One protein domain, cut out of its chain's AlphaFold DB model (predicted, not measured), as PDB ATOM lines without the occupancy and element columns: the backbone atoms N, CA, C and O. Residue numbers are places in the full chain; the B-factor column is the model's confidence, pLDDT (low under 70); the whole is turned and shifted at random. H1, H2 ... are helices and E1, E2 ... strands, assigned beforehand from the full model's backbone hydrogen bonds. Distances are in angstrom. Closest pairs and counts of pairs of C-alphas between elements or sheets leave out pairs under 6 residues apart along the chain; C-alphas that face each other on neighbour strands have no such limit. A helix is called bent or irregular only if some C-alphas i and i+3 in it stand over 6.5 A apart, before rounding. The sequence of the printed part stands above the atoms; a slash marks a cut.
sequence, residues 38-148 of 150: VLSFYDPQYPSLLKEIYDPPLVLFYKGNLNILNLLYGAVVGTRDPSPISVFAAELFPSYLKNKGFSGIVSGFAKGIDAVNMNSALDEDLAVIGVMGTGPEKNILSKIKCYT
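This is residues 38 to 148 of the 150 residues of the protein "DNA recombination-mediator protein A domain protein" of Leptospira interrogans serovar Pyrogenes str. 200701872 (UniProt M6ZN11). A strongly twisted sheet of six strands, curled like part of a barrel, has H3 packed over its strands E4 and E5, and the longer H2 packs beside E3 and E4 and on H3. Toward the other end of the sheet, E1 and E2 lie far from these two helices, and the one-turn helix H1 sits off the sheet in the stretch between them. The printed part has 111 residues with three named helices and six named strands, in the order E1 H1 E2 E3 H2 E4 H3 E5 E6, of mixed class. The sheet is mixed and runs E1, E2, E6, E5, E4, E3. The whole is compact, with a radius of gyration of the C-alphas of 14.2 A and spans of 42 by 33 by 26 A.

In the sheet, E5, residues 127 to 132, is parallel to E4, residues 104 to 107, at 13 degrees, with N 105 and O 127 at 2.9 A. E4 is parallel to the edge strand E3, residues 73 to 75, with N 106 and O 74 at 2.9 A. E5 forms an antiparallel hairpin with E6, residues 143 to 147, with N 130 and O 145 at 2.8 A. E6 is parallel to E2, residues 59 to 64, with N 144 and O 61 at 2.8 A. E2 is antiparallel to the edge strand E1, residues 38 to 40, with N 39 and O 60 at 2.8 A. The pairing is staggered: E2 pairs with E1 over residues 59 to 61 and with E6 over 61 to 64. H3, residues 113 to 123, is on the sheet over E5 and E4 at a height of 8.7 A, along the strands at 25 degrees to E5 on the local plane. Its closest C-alphas to E5 are those of Met 118 and Val 128, 6.3 A apart. H2, residues 84 to 99, is on the sheet too, its closest C-alphas to E4 being those of Pro 94 and Ile 105, 7.3 A apart. H2 and H3 make two layers with the sheet, helices on one face of it. They touch, with the closest C-alphas, of Pro 94 and Ala 121, 5.1 A apart, and run the same way at a steep tilt of 44 degrees. E3, H2, E4 and E4, H3, E5 are strand-helix-strand units, parallel neighbour strands with a helix between, each with a right-handed crossover. H1, residues 48 to 51, is not on the sheet and is apart from H2 and H3. Every O i to N i+4 pair is within hydrogen-bond range in H3 and 10 of 12 are in H2, while H1 is too short for such a pair.

E1 begins at C-alpha 38, (123.865, 213.388, 195.143). H2 measures 23.9 A from C-alpha 84, (158.775, 215.435, 179.741), to C-alpha 99; it has a kink of 28 degrees near residue 92 and is irregular, but only just: C-alphas 91 and 94 are 6.9 A apart. E5 measures 16.3 A, E2 16.0 A, H3 15.3 A and E6 13.2 A, ending at C-alpha 147, (136.685, 205.618, 188.933).

The two C-alphas farthest apart, of Tyr 42 and Pro 84, are 43.5 A apart. The printed part has no cut and no long link. Its mean pLDDT is 87.8; residues 134 to 148, of which 143 to 147 belong to E6, are under 70.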
ATOM      1  N   VAL A  38     123.660 212.447 194.038       84.94
ATOM      2  CA  VAL A  38     123.865 213.388 195.143       84.94
ATOM      3  C   VAL A  38     124.233 212.632 196.408       84.94
ATOM      4  O   VAL A  38     123.537 211.688 196.789       84.94
ATOM      5  N   LEU A  39     125.284 213.094 197.075       86.69
ATOM      6  CA  LEU A  39     125.692 212.668 198.405       86.69
ATOM      7  C   LEU A  39     125.621 213.873 199.350       86.69
ATOM      8  O   LEU A  39     126.152 214.939 199.051       86.69
ATOM      9  N   SER A  40     124.918 213.726 200.469       89.31
ATOM     10  CA  SER A  40     124.761 214.785 201.474       89.31
ATOM     11  C   SER A  40     125.801 214.625 202.577       89.31
ATOM     12  O   SER A  40     126.169 213.500 202.894       89.31
ATOM     13  N   PHE A  41     126.198 215.725 203.216       87.69
ATOM     14  CA  PHE A  41     127.010 215.736 204.439       87.69
ATOM     15  C   PHE A  41     126.527 214.750 205.521       87.69
ATOM     16  O   PHE A  41     127.330 214.128 206.218       87.69
ATOM     17  N   TYR A  42     125.208 214.569 205.633       88.56
ATOM     18  CA  TYR A  42     124.588 213.665 206.606       88.56
ATOM     19  C   TYR A  42     124.492 212.208 206.132       88.56
ATOM     20  O   TYR A  42     124.008 211.355 206.872       88.56
ATOM     21  N   ASP A  43     124.895 211.912 204.898       89.31
ATOM     22  CA  ASP A  43     124.899 210.546 204.387       89.31
ATOM     23  C   ASP A  43     126.069 209.763 205.028       89.31
ATOM     24  O   ASP A  43     127.181 210.300 205.117       89.31
ATOM     25  N   PRO A  44     125.863 208.515 205.493       89.56
ATOM     26  CA  PRO A  44     126.925 207.714 206.107       89.56
ATOM     27  C   PRO A  44     128.139 207.483 205.201       89.56
ATOM     28  O   PRO A  44     129.239 207.283 205.700       89.56
ATOM     29  N   GLN A  45     127.952 207.522 203.877       89.88
ATOM     30  CA  GLN A  45     129.044 207.343 202.913       89.88
ATOM     31  C   GLN A  45     129.847 208.628 202.651       89.88
ATOM     32  O   GLN A  45     130.825 208.582 201.904       89.88
ATOM     33  N   TYR A  46     129.449 209.774 203.218       91.19
ATOM     34  CA  TYR A  46     130.173 211.032 203.036       91.19
ATOM     35  C   TYR A  46     131.588 210.942 203.640       91.19
ATOM     36  O   TYR A  46     131.696 210.541 204.800       91.19
ATOM     37  N   PRO A  47     132.655 211.343 202.912       91.94
ATOM     38  CA  PRO A  47     134.035 211.145 203.358       91.94
ATOM     39  C   PRO A  47     134.328 211.820 204.698       91.94
ATOM     40  O   PRO A  47     134.180 213.037 204.817       91.94
ATOM     41  N   SER A  48     134.776 211.052 205.691       91.81
ATOM     42  CA  SER A  48     134.997 211.559 207.056       91.81
ATOM     43  C   SER A  48     136.023 212.695 207.096       91.81
ATOM     44  O   SER A  48     135.716 213.756 207.624       91.81
ATOM     45  N   LEU A  49     137.170 212.534 206.421       91.88
ATOM     46  CA  LEU A  49     138.209 213.572 206.336       91.88
ATOM     47  C   LEU A  49     137.699 214.872 205.700       91.88
ATOM     48  O   LEU A  49     138.127 215.961 206.064       91.88
ATOM     49  N   LEU A  50     136.756 214.778 204.756       92.06
ATOM     50  CA  LEU A  50     136.179 215.966 204.135       92.06
ATOM     51  C   LEU A  50     135.209 216.690 205.076       92.06
ATOM     52  O   LEU A  50     134.993 217.880 204.891       92.06
ATOM     53  N   LYS A  51     134.641 216.019 206.090       92.50
ATOM     54  CA  LYS A  51     133.825 216.682 207.125       92.50
ATOM     55  C   LYS A  51     134.661 217.532 208.079       92.50
ATOM     56  O   LYS A  51     134.098 218.396 208.740       92.50
ATOM     57  N   GLU A  52     135.961 217.266 208.166       95.00
ATOM     58  CA  GLU A  52     136.877 217.904 209.118       95.00
ATOM     59  C   GLU A  52     137.483 219.215 208.596       95.00
ATOM     60  O   GLU A  52     138.108 219.948 209.360       95.00
ATOM     61  N   ILE A  53     137.312 219.536 207.306       94.50
ATOM     62  CA  ILE A  53     137.809 220.802 206.758       94.50
ATOM     63  C   ILE A  53     136.999 221.989 207.295       94.50
ATOM     64  O   ILE A  53     135.861 221.834 207.726       94.50
ATOM     65  N   TYR A  54     137.570 223.193 207.214       95.50
ATOM     66  CA  TYR A  54     136.957 224.420 207.738       95.50
ATOM     67  C   TYR A  54     135.548 224.713 207.185       95.50
ATOM     68  O   TYR A  54     134.680 225.160 207.927       95.50
ATOM     69  N   ASP A  55     135.324 224.452 205.894       89.88
ATOM     70  CA  ASP A  55     134.044 224.679 205.210       89.88
ATOM     71  C   ASP A  55     133.667 223.443 204.368       89.88
ATOM     72  O   ASP A  55     133.946 223.390 203.164       89.88
ATOM     73  N   PRO A  56     133.134 222.376 205.000       90.38
ATOM     74  CA  PRO A  56     132.866 221.121 204.318       90.38
ATOM     75  C   PRO A  56     131.661 221.272 203.376       90.38
ATOM     76  O   PRO A  56     130.595 221.742 203.789       90.38
ATOM     77  N   PRO A  57     131.751 220.826 202.109       86.94
ATOM     78  CA  PRO A  57     130.650 220.983 201.167       86.94
ATOM     79  C   PRO A  57     129.431 220.164 201.608       86.94
ATOM     80  O   PRO A  57     129.474 218.934 201.647       86.94
ATOM     81  N   LEU A  58     128.305 220.832 201.876       85.62
ATOM     82  CA  LEU A  58     127.078 220.176 202.364       85.62
ATOM     83  C   LEU A  58     126.503 219.134 201.391       85.62
ATOM     84  O   LEU A  58     125.777 218.215 201.791       85.62
ATOM     85  N   VAL A  59     126.804 219.303 200.105       84.62
ATOM     86  CA  VAL A  59     126.338 218.459 199.012       84.62
ATOM     87  C   VAL A  59     127.496 218.191 198.058       84.62
ATOM     88  O   VAL A  59     128.172 219.118 197.616       84.62
ATOM     89  N   LEU A  60     127.683 216.921 197.712       85.69
ATOM     90  CA  LEU A  60     128.592 216.465 196.670       85.69
ATOM     91  C   LEU A  60     127.787 215.857 195.531       85.69
ATOM     92  O   LEU A  60     126.937 214.987 195.744       85.69
ATOM     93  N   PHE A  61     128.092 216.272 194.309       86.25
ATOM     94  CA  PHE A  61     127.583 215.609 193.118       86.25
ATOM     95  C   PHE A  61     128.618 214.606 192.650       86.25
ATOM     96  O   PHE A  61     129.757 214.982 192.387       86.25
ATOM     97  N   TYR A  62     128.242 213.339 192.543       87.94
ATOM     98  CA  TYR A  62     129.190 212.284 192.213       87.94
ATOM     99  C   TYR A  62     128.742 211.431 191.032       87.94
ATOM    100  O   TYR A  62     127.549 211.273 190.774       87.94
ATOM    101  N   LYS A  63     129.704 210.840 190.326       86.81
ATOM    102  CA  LYS A  63     129.457 209.791 189.331       86.81
ATOM    103  C   LYS A  63     130.449 208.654 189.539       86.81
ATOM    104  O   LYS A  63     131.633 208.919 189.703       86.81
ATOM    105  N   GLY A  64     129.959 207.416 189.518       89.62
ATOM    106  CA  GLY A  64     130.764 206.208 189.712       89.62
ATOM    107  C   GLY A  64     130.575 205.547 191.080       89.62
ATOM    108  O   GLY A  64     129.495 205.639 191.670       89.62
ATOM    109  N   ASN A  65     131.602 204.833 191.546       90.56
ATOM    110  CA  ASN A  65     131.528 203.956 192.716       90.56
ATOM    111  C   ASN A  65     131.783 204.718 194.032       90.56
ATOM    112  O   ASN A  65     132.866 205.252 194.232       90.56
ATOM    113  N   LEU A  66     130.811 204.749 194.954       90.56
ATOM    114  CA  LEU A  66     130.985 205.384 196.272       90.56
ATOM    115  C   LEU A  66     131.838 204.566 197.242       90.56
ATOM    116  O   LEU A  66     132.372 205.132 198.194       90.56
ATOM    117  N   ASN A  67     131.977 203.256 197.022       90.88
ATOM    118  CA  ASN A  67     132.656 202.367 197.968       90.88
ATOM    119  C   ASN A  67     134.141 202.709 198.127       90.88
ATOM    120  O   ASN A  67     134.755 202.315 199.111       90.88
ATOM    121  N   ILE A  68     134.704 203.477 197.193       92.38
ATOM    122  CA  ILE A  68     136.095 203.904 197.256       92.38
ATOM    123  C   ILE A  68     136.293 205.158 198.119       92.38
ATOM    124  O   ILE A  68     137.408 205.412 198.544       92.38
ATOM    125  N   LEU A  69     135.259 205.950 198.428       90.69
ATOM    126  CA  LEU A  69     135.429 207.294 199.010       90.69
ATOM    127  C   LEU A  69     136.184 207.357 200.348       90.69
ATOM    128  O   LEU A  69     136.769 208.392 200.651       90.69
ATOM    129  N   ASN A  70     136.160 206.283 201.139       90.00
ATOM    130  CA  ASN A  70     136.766 206.230 202.476       90.00
ATOM    131  C   ASN A  70     138.037 205.363 202.534       90.00
ATOM    132  O   ASN A  70     138.427 204.912 203.607       90.00
ATOM    133  N   LEU A  71     138.668 205.096 201.387       93.12
ATOM    134  CA  LEU A  71     139.973 204.434 201.338       93.12
ATOM    135  C   LEU A  71     141.121 205.410 201.669       93.12
ATOM    136  O   LEU A  71     140.908 206.614 201.814       93.12
ATOM    137  N   LEU A  72     142.348 204.895 201.781       95.38
ATOM    138  CA  LEU A  72     143.544 205.720 201.971       95.38
ATOM    139  C   LEU A  72     144.036 206.268 200.623       95.38
ATOM    140  O   LEU A  72     144.364 205.493 199.723       95.38
ATOM    141  N   TYR A  73     144.134 207.595 200.510       95.94
ATOM    142  CA  TYR A  73     144.444 208.292 199.259       95.94
ATOM    143  C   TYR A  73     145.679 209.179 199.336       95.94
ATOM    144  O   TYR A  73     145.891 209.880 200.323       95.94
ATOM    145  N   GLY A  74     146.453 209.195 198.249       96.19
ATOM    146  CA  GLY A  74     147.447 210.231 197.985       96.19
ATOM    147  C   GLY A  74     146.854 211.319 197.091       96.19
ATOM    148  O   GLY A  74     146.339 211.020 196.016       96.19
ATOM    149  N   ALA A  75     146.915 212.583 197.512       95.31
ATOM    150  CA  ALA A  75     146.540 213.694 196.642       95.31
ATOM    151  C   ALA A  75     147.705 214.036 195.702       95.31
ATOM    152  O   ALA A  75     148.814 214.297 196.170       95.31
ATOM    153  N   VAL A  76     147.452 214.054 194.392       95.00
ATOM    154  CA  VAL A  76     148.454 214.411 193.377       95.00
ATOM    155  C   VAL A  76     147.924 215.556 192.528       95.00
ATOM    156  O   VAL A  76     146.851 215.464 191.932       95.00
ATOM    157  N   VAL A  77     148.690 216.643 192.483       94.56
ATOM    158  CA  VAL A  77     148.387 217.858 191.720       94.56
ATOM    159  C   VAL A  77     149.633 218.312 190.974       94.56
ATOM    160  O   VAL A  77     150.756 218.081 191.428       94.56
ATOM    161  N   GLY A  78     149.458 218.993 189.846       93.44
ATOM    162  CA  GLY A  78     150.593 219.570 189.136       93.44
ATOM    163  C   GLY A  78     150.212 220.506 187.999       93.44
ATOM    164  O   GLY A  78     149.068 220.934 187.855       93.44
ATOM    165  N   THR A  79     151.213 220.863 187.195       94.50
ATOM    166  CA  THR A  79     151.039 221.794 186.077       94.50
ATOM    167  C   THR A  79     150.155 221.213 184.969       94.50
ATOM    168  O   THR A  79     150.158 220.014 184.680       94.50
ATOM    169  N   ARG A  80     149.426 222.111 184.299       94.50
ATOM    170  CA  ARG A  80     148.635 221.821 183.094       94.50
ATOM    171  C   ARG A  80     149.476 221.735 181.820       94.50
ATOM    172  O   ARG A  80     148.935 221.341 180.787       94.50
ATOM    173  N   ASP A  81     150.739 222.142 181.897       96.44
ATOM    174  CA  ASP A  81     151.720 222.105 180.814       96.44
ATOM    175  C   ASP A  81     153.036 221.512 181.347       96.44
ATOM    176  O   ASP A  81     153.914 222.244 181.813       96.44
ATOM    177  N   PRO A  82     153.113 220.174 181.465       96.19
ATOM    178  CA  PRO A  82     154.257 219.510 182.070       96.19
ATOM    179  C   PRO A  82     155.416 219.332 181.091       96.19
ATOM    180  O   PRO A  82     155.233 219.009 179.921       96.19
ATOM    181  N   SER A  83     156.636 219.450 181.613       97.69
ATOM    182  CA  SER A  83     157.836 219.009 180.902       97.69
ATOM    183  C   SER A  83     157.893 217.475 180.820       97.69
ATOM    184  O   SER A  83     157.308 216.802 181.677       97.69
ATOM    185  N   PRO A  84     158.650 216.891 179.870       97.62
ATOM    186  CA  PRO A  84     158.775 215.435 179.741       97.62
ATOM    187  C   PRO A  84     159.205 214.726 181.034       97.62
ATOM    188  O   PRO A  84     158.662 213.683 181.381       97.62
ATOM    189  N   ILE A  85     160.120 215.326 181.804       97.00
ATOM    190  CA  ILE A  85     160.553 214.772 183.096       97.00
ATOM    191  C   ILE A  85     159.425 214.758 184.137       97.00
ATOM    192  O   ILE A  85     159.327 213.829 184.934       97.00
ATOM    193  N   SER A  86     158.543 215.761 184.112       96.06
ATOM    194  CA  SER A  86     157.397 215.830 185.024       96.06
ATOM    195  C   SER A  86     156.340 214.787 184.665       96.06
ATOM    196  O   SER A  86     155.737 214.206 185.562       96.06
ATOM    197  N   VAL A  87     156.138 214.529 183.366       97.75
ATOM    198  CA  VAL A  87     155.263 213.448 182.884       97.75
ATOM    199  C   VAL A  87     155.788 212.100 183.370       97.75
ATOM    200  O   VAL A  87     155.056 211.388 184.049       97.75
ATOM    201  N   PHE A  88     157.070 211.811 183.137       97.25
ATOM    202  CA  PHE A  88     157.699 210.566 183.586       97.25
ATOM    203  C   PHE A  88     157.572 210.361 185.105       97.25
ATOM    204  O   PHE A  88     157.197 209.290 185.575       97.25
ATOM    205  N   ALA A  89     157.817 211.409 185.898       95.56
ATOM    206  CA  ALA A  89     157.640 211.333 187.346       95.56
ATOM    207  C   ALA A  89     156.174 211.069 187.747       95.56
ATOM    208  O   ALA A  89     155.915 210.275 188.652       95.56
ATOM    209  N   ALA A  90     155.213 211.706 187.071       96.19
ATOM    210  CA  ALA A  90     153.790 211.516 187.336       96.19
ATOM    211  C   ALA A  90     153.285 210.117 186.953       96.19
ATOM    212  O   ALA A  90     152.357 209.634 187.600       96.19
ATOM    213  N   GLU A  91     153.895 209.463 185.965       97.06
ATOM    214  CA  GLU A  91     153.607 208.072 185.596       97.06
ATOM    215  C   GLU A  91     154.102 207.076 186.653       97.06
ATOM    216  O   GLU A  91     153.431 206.084 186.910       97.06
ATOM    217  N   LEU A  92     155.230 207.343 187.316       96.75
ATOM    218  CA  LEU A  92     155.799 206.433 188.324       96.75
ATOM    219  C   LEU A  92     155.159 206.572 189.713       96.75
ATOM    220  O   LEU A  92     155.207 205.651 190.534       96.75
ATOM    221  N   PHE A  93     154.583 207.737 190.007       95.81
ATOM    222  CA  PHE A  93     154.115 208.066 191.351       95.81
ATOM    223  C   PHE A  93     152.996 207.150 191.889       95.81
ATOM    224  O   PHE A  93     153.057 206.795 193.068       95.81
ATOM    225  N   PRO A  94     152.001 206.706 191.092       96.94
ATOM    226  CA  PRO A  94     150.966 205.797 191.582       96.94
ATOM    227  C   PRO A  94     151.535 204.456 192.056       96.94
ATOM    228  O   PRO A  94     151.181 203.992 193.139       96.94
ATOM    229  N   SER A  95     152.497 203.889 191.324       96.62
ATOM    230  CA  SER A  95     153.199 202.662 191.727       96.62
ATOM    231  C   SER A  95     153.930 202.845 193.065       96.62
ATOM    232  O   SER A  95     153.840 202.010 193.971       96.62
ATOM    233  N   TYR A  96     154.582 203.997 193.258       96.69
ATOM    234  CA  TYR A  96     155.188 204.347 194.544       96.69
ATOM    235  C   TYR A  96     154.156 204.412 195.684       96.69
ATOM    236  O   TYR A  96     154.389 203.840 196.752       96.69
ATOM    237  N   LEU A  97     153.007 205.061 195.469       96.75
ATOM    238  CA  LEU A  97     151.938 205.154 196.469       96.75
ATOM    239  C   LEU A  97     151.359 203.778 196.823       96.75
ATOM    240  O   LEU A  97     151.209 203.466 198.007       96.75
ATOM    241  N   LYS A  98     151.112 202.927 195.823       96.94
ATOM    242  CA  LYS A  98     150.665 201.539 196.018       96.94
ATOM    243  C   LYS A  98     151.619 200.767 196.929       96.94
ATOM    244  O   LYS A  98     151.190 200.172 197.915       96.94
ATOM    245  N   ASN A  99     152.926 200.871 196.677       97.25
ATOM    246  CA  ASN A  99     153.968 200.240 197.498       97.25
ATOM    247  C   ASN A  99     154.048 200.795 198.932       97.25
ATOM    248  O   ASN A  99     154.608 200.151 199.818       97.25
ATOM    249  N   LYS A 100     153.489 201.983 199.180       97.44
ATOM    250  CA  LYS A 100     153.349 202.578 200.518       97.44
ATOM    251  C   LYS A 100     152.010 202.252 201.191       97.44
ATOM    252  O   LYS A 100     151.762 202.749 202.286       97.44
ATOM    253  N   GLY A 101     151.178 201.411 200.577       96.88
ATOM    254  CA  GLY A 101     149.899 200.966 201.131       96.88
ATOM    255  C   GLY A 101     148.726 201.907 200.851       96.88
ATOM    256  O   GLY A 101     147.653 201.724 201.424       96.88
ATOM    257  N   PHE A 102     148.898 202.903 199.978       97.50
ATOM    258  CA  PHE A 102     147.776 203.716 199.522       97.50
ATOM    259  C   PHE A 102     146.877 202.892 198.605       97.50
ATOM    260  O   PHE A 102     147.348 202.152 197.745       97.50
ATOM    261  N   SER A 103     145.567 203.040 198.781       96.88
ATOM    262  CA  SER A 103     144.564 202.332 197.981       96.88
ATOM    263  C   SER A 103     144.181 203.093 196.712       96.88
ATOM    264  O   SER A 103     143.520 202.537 195.836       96.88
ATOM    265  N   GLY A 104     144.551 204.370 196.619       96.25
ATOM    266  CA  GLY A 104     144.163 205.213 195.503       96.25
ATOM    267  C   GLY A 104     144.836 206.576 195.459       96.25
ATOM    268  O   GLY A 104     145.598 206.955 196.355       96.25
ATOM    269  N   ILE A 105     144.474 207.342 194.432       96.75
ATOM    270  CA  ILE A 105     144.824 208.757 194.303       96.75
ATOM    271  C   ILE A 105     143.591 209.669 194.220       96.75
ATOM    272  O   ILE A 105     142.514 209.261 193.777       96.75
ATOM    273  N   VAL A 106     143.774 210.931 194.611       96.06
ATOM    274  CA  VAL A 106     142.814 212.025 194.398       96.06
ATOM    275  C   VAL A 106     143.497 213.120 193.576       96.06
ATOM    276  O   VAL A 106     144.619 213.512 193.894       96.06
ATOM    277  N   SER A 107     142.837 213.638 192.538       94.88
ATOM    278  CA  SER A 107     143.383 214.712 191.692       94.88
ATOM    279  C   SER A 107     142.298 215.662 191.159       94.88
ATOM    280  O   SER A 107     141.107 215.385 191.293       94.88
ATOM    281  N   GLY A 108     142.683 216.795 190.564       90.44
ATOM    282  CA  GLY A 108     141.800 217.900 190.156       90.44
ATOM    283  C   GLY A 108     141.089 217.725 188.807       90.44
ATOM    284  O   GLY A 108     140.457 218.659 188.302       90.44
ATOM    285  N   PHE A 109     141.200 216.541 188.197       87.56
ATOM    286  CA  PHE A 109     140.589 216.205 186.908       87.56
ATOM    287  C   PHE A 109     140.945 217.190 185.772       87.56
ATOM    288  O   PHE A 109     140.161 217.402 184.841       87.56
ATOM    289  N   ALA A 110     142.119 217.825 185.855       89.06
ATOM    290  CA  ALA A 110     142.628 218.739 184.840       89.06
ATOM    291  C   ALA A 110     143.495 218.017 183.791       89.06
ATOM    292  O   ALA A 110     143.876 216.859 183.941       89.06
ATOM    293  N   LYS A 111     143.834 218.725 182.706       91.56
ATOM    294  CA  LYS A 111     144.895 218.293 181.784       91.56
ATOM    295  C   LYS A 111     146.272 218.361 182.460       91.56
ATOM    296  O   LYS A 111     146.435 219.082 183.441       91.56
ATOM    297  N   GLY A 112     147.270 217.713 181.864       95.00
ATOM    298  CA  GLY A 112     148.645 217.714 182.370       95.00
ATOM    299  C   GLY A 112     148.844 216.644 183.439       95.00
ATOM    300  O   GLY A 112     148.395 215.513 183.250       95.00
ATOM    301  N   ILE A 113     149.506 216.999 184.543       97.19
ATOM    302  CA  ILE A 113     149.907 216.040 185.589       97.19
ATOM    303  C   ILE A 113     148.719 215.268 186.172       97.19
ATOM    304  O   ILE A 113     148.822 214.055 186.322       97.19
ATOM    305  N   ASP A 114     147.590 215.931 186.428       95.19
ATOM    306  CA  ASP A 114     146.376 215.279 186.933       95.19
ATOM    307  C   ASP A 114     145.938 214.117 186.022       95.19
ATOM    308  O   ASP A 114     145.732 212.999 186.488       95.19
ATOM    309  N   ALA A 115     145.832 214.360 184.711       94.62
ATOM    310  CA  ALA A 115     145.420 213.346 183.740       94.62
ATOM    311  C   ALA A 115     146.422 212.188 183.641       94.62
ATOM    312  O   ALA A 115     146.012 211.029 183.641       94.62
ATOM    313  N   VAL A 116     147.721 212.496 183.585       97.25
ATOM    314  CA  VAL A 116     148.787 211.485 183.517       97.25
ATOM    315  C   VAL A 116     148.751 210.584 184.752       97.25
ATOM    316  O   VAL A 116     148.731 209.361 184.630       97.25
ATOM    317  N   ASN A 117     148.675 211.182 185.941       96.38
ATOM    318  CA  ASN A 117     148.708 210.437 187.192       96.38
ATOM    319  C   ASN A 117     147.449 209.582 187.389       96.38
ATOM    320  O   ASN A 117     147.555 208.428 187.791       96.38
ATOM    321  N   MET A 118     146.268 210.114 187.051       96.44
ATOM    322  CA  MET A 118     145.016 209.350 187.077       96.44
ATOM    323  C   MET A 118     145.024 208.163 186.119       96.44
ATOM    324  O   MET A 118     144.565 207.093 186.510       96.44
ATOM    325  N   ASN A 119     145.550 208.323 184.904       96.19
ATOM    326  CA  ASN A 119     145.649 207.207 183.964       96.19
ATOM    327  C   ASN A 119     146.609 206.131 184.487       96.19
ATOM    328  O   ASN A 119     146.213 204.975 184.589       96.19
ATOM    329  N   SER A 120     147.810 206.521 184.927       97.00
ATOM    330  CA  SER A 120     148.775 205.574 185.500       97.00
ATOM    331  C   SER A 120     148.233 204.866 186.754       97.00
ATOM    332  O   SER A 120     148.412 203.664 186.925       97.00
ATOM    333  N   ALA A 121     147.483 205.564 187.614       97.06
ATOM    334  CA  ALA A 121     146.848 204.935 188.769       97.06
ATOM    335  C   ALA A 121     145.820 203.865 188.372       97.06
ATOM    336  O   ALA A 121     145.751 202.825 189.023       97.06
ATOM    337  N   LEU A 122     145.050 204.083 187.300       95.94
ATOM    338  CA  LEU A 122     144.148 203.055 186.774       95.94
ATOM    339  C   LEU A 122     144.919 201.858 186.202       95.94
ATOM    340  O   LEU A 122     144.487 200.721 186.392       95.94
ATOM    341  N   ASP A 123     146.051 202.094 185.539       96.25
ATOM    342  CA  ASP A 123     146.913 201.022 185.027       96.25
ATOM    343  C   ASP A 123     147.508 200.177 186.165       96.25
ATOM    344  O   ASP A 123     147.632 198.961 186.031       96.25
ATOM    345  N   GLU A 124     147.767 200.805 187.314       95.31
ATOM    346  CA  GLU A 124     148.233 200.184 188.562       95.31
ATOM    347  C   GLU A 124     147.111 199.601 189.443       95.31
ATOM    348  O   GLU A 124     147.360 199.212 190.589       95.31
ATOM    349  N   ASP A 125     145.876 199.520 188.938       94.69
ATOM    350  CA  ASP A 125     144.694 199.013 189.652       94.69
ATOM    351  C   ASP A 125     144.406 199.743 190.983       94.69
ATOM    352  O   ASP A 125     143.845 199.181 191.929       94.69
ATOM    353  N   LEU A 126     144.781 201.020 191.068       96.62
ATOM    354  CA  LEU A 126     144.445 201.895 192.185       96.62
ATOM    355  C   LEU A 126     143.075 202.552 191.985       96.62
ATOM    356  O   LEU A 126     142.617 202.812 190.869       96.62
ATOM    357  N   ALA A 127     142.417 202.881 193.096       96.94
ATOM    358  CA  ALA A 127     141.213 203.701 193.068       96.94
ATOM    359  C   ALA A 127     141.548 205.139 192.632       96.94
ATOM    360  O   ALA A 127     142.547 205.713 193.071       96.94
ATOM    361  N   VAL A 128     140.695 205.755 191.809       96.69
ATOM    362  CA  VAL A 128     140.909 207.126 191.324       96.69
ATOM    363  C   VAL A 128     139.710 208.008 191.633       96.69
ATOM    364  O   VAL A 128     138.581 207.740 191.217       96.69
ATOM    365  N   ILE A 129     139.969 209.116 192.321       95.50
ATOM    366  CA  ILE A 129     138.988 210.174 192.559       95.50
ATOM    367  C   ILE A 129     139.416 211.433 191.801       95.50
ATOM    368  O   ILE A 129     140.422 212.065 192.113       95.50
ATOM    369  N   GLY A 130     138.611 211.827 190.819       93.81
ATOM    370  CA  GLY A 130     138.747 213.088 190.098       93.81
ATOM    371  C   GLY A 130     137.802 214.151 190.650       93.81
ATOM    372  O   GLY A 130     136.583 214.020 190.528       93.81
ATOM    373  N   VAL A 131     138.336 215.224 191.220       91.50
ATOM    374  CA  VAL A 131     137.568 216.368 191.726       91.50
ATOM    375  C   VAL A 131     137.533 217.447 190.657       91.50
ATOM    376  O   VAL A 131     138.553 218.043 190.340       91.50
ATOM    377  N   MET A 132     136.364 217.725 190.094       84.81
ATOM    378  CA  MET A 132     136.242 218.704 189.020       84.81
ATOM    379  C   MET A 132     135.912 220.091 189.583       84.81
ATOM    380  O   MET A 132     134.904 220.269 190.270       84.81
ATOM    381  N   GLY A 133     136.714 221.095 189.215       71.00
ATOM    382  CA  GLY A 133     136.433 222.503 189.535       71.00
ATOM    383  C   GLY A 133     135.285 223.111 188.716       71.00
ATOM    384  O   GLY A 133     134.710 224.123 189.105       71.00
ATOM    385  N   THR A 134     134.924 222.489 187.589       64.44
ATOM    386  CA  THR A 134     133.792 222.859 186.725       64.44
ATOM    387  C   THR A 134     133.103 221.589 186.214       64.44
ATOM    388  O   THR A 134     133.644 220.492 186.307       64.44
ATOM    389  N   GLY A 135     131.894 221.676 185.659       52.31
ATOM    390  CA  GLY A 135     131.359 220.543 184.894       52.31
ATOM    391  C   GLY A 135     130.484 220.993 183.732       52.31
ATOM    392  O   GLY A 135     130.310 222.195 183.561       52.31
ATOM    393  N   PRO A 136     129.908 220.050 182.966       46.16
ATOM    394  CA  PRO A 136     129.179 220.347 181.725       46.16
ATOM    395  C   PRO A 136     127.963 221.260 181.935       46.16
ATOM    396  O   PRO A 136     127.508 221.921 181.010       46.16
ATOM    397  N   GLU A 137     127.486 221.355 183.175       54.12
ATOM    398  CA  GLU A 137     126.410 222.246 183.568       54.12
ATOM    399  C   GLU A 137     126.873 223.369 184.486       54.12
ATOM    400  O   GLU A 137     127.488 223.120 185.532       54.12
ATOM    401  N   LYS A 138     126.507 224.594 184.094       52.38
ATOM    402  CA  LYS A 138     126.894 225.862 184.725       52.38
ATOM    403  C   LYS A 138     126.347 226.060 186.150       52.38
ATOM    404  O   LYS A 138     126.853 226.925 186.850       52.38
ATOM    405  N   ASN A 139     125.360 225.269 186.589       46.84
ATOM    406  CA  ASN A 139     124.608 225.514 187.835       46.84
ATOM    407  C   ASN A 139     124.907 224.538 188.983       46.84
ATOM    408  O   ASN A 139     124.264 224.608 190.026       46.84
ATOM    409  N   ILE A 140     125.847 223.610 188.802       46.97
ATOM    410  CA  ILE A 140     126.160 222.586 189.803       46.97
ATOM    411  C   ILE A 140     127.592 222.816 190.287       46.97
ATOM    412  O   ILE A 140     128.540 222.627 189.522       46.97
ATOM    413  N   LEU A 141     127.737 223.227 191.546       47.00
ATOM    414  CA  LEU A 141     129.023 223.383 192.226       47.00
ATOM    415  C   LEU A 141     129.425 222.055 192.894       47.00
ATOM    416  O   LEU A 141     128.555 221.306 193.329       47.00
ATOM    417  N   SER A 142     130.732 221.776 192.960       52.50
ATOM    418  CA  SER A 142     131.345 220.630 193.667       52.50
ATOM    419  C   SER A 142     131.015 219.244 193.089       52.50
ATOM    420  O   SER A 142     130.130 218.530 193.571       52.50
ATOM    421  N   LYS A 143     131.755 218.837 192.045       60.62
ATOM    422  CA  LYS A 143     131.562 217.554 191.350       60.62
ATOM    423  C   LYS A 143     132.755 216.626 191.548       60.62
ATOM    424  O   LYS A 143     133.893 217.018 191.310       60.62
ATOM    425  N   ILE A 144     132.481 215.377 191.891       55.72
ATOM    426  CA  ILE A 144     133.479 214.322 192.043       55.72
ATOM    427  C   ILE A 144     133.161 213.205 191.045       55.72
ATOM    428  O   ILE A 144     132.007 212.830 190.846       55.72
ATOM    429  N   LYS A 145     134.170 212.658 190.381       56.94
ATOM    430  CA  LYS A 145     134.043 211.416 189.623       56.94
ATOM    431  C   LYS A 145     134.917 210.354 190.266       56.94
ATOM    432  O   LYS A 145     136.106 210.568 190.469       56.94
ATOM    433  N   CYS A 146     134.303 209.228 190.582       56.50
ATOM    434  CA  CYS A 146     134.934 208.094 191.230       56.50
ATOM    435  C   CYS A 146     135.105 206.992 190.194       56.50
ATOM    436  O   CYS A 146     134.115 206.449 189.696       56.50
ATOM    437  N   TYR A 147     136.346 206.663 189.878       63.72
ATOM    438  CA  TYR A 147     136.685 205.618 188.933       63.72
ATOM    439  C   TYR A 147     137.388 204.481 189.665       63.72
ATOM    440  O   TYR A 147     138.267 204.684 190.499       63.72
ATOM    441  N   THR A 148     136.988 203.271 189.318       41.09
ATOM    442  CA  THR A 148     137.792 202.067 189.483       41.09
ATOM    443  C   THR A 148     137.938 201.475 188.093       41.09
ATOM    444  O   THR A 148     137.038 201.649 187.261       41.09
TER     445      THR A 148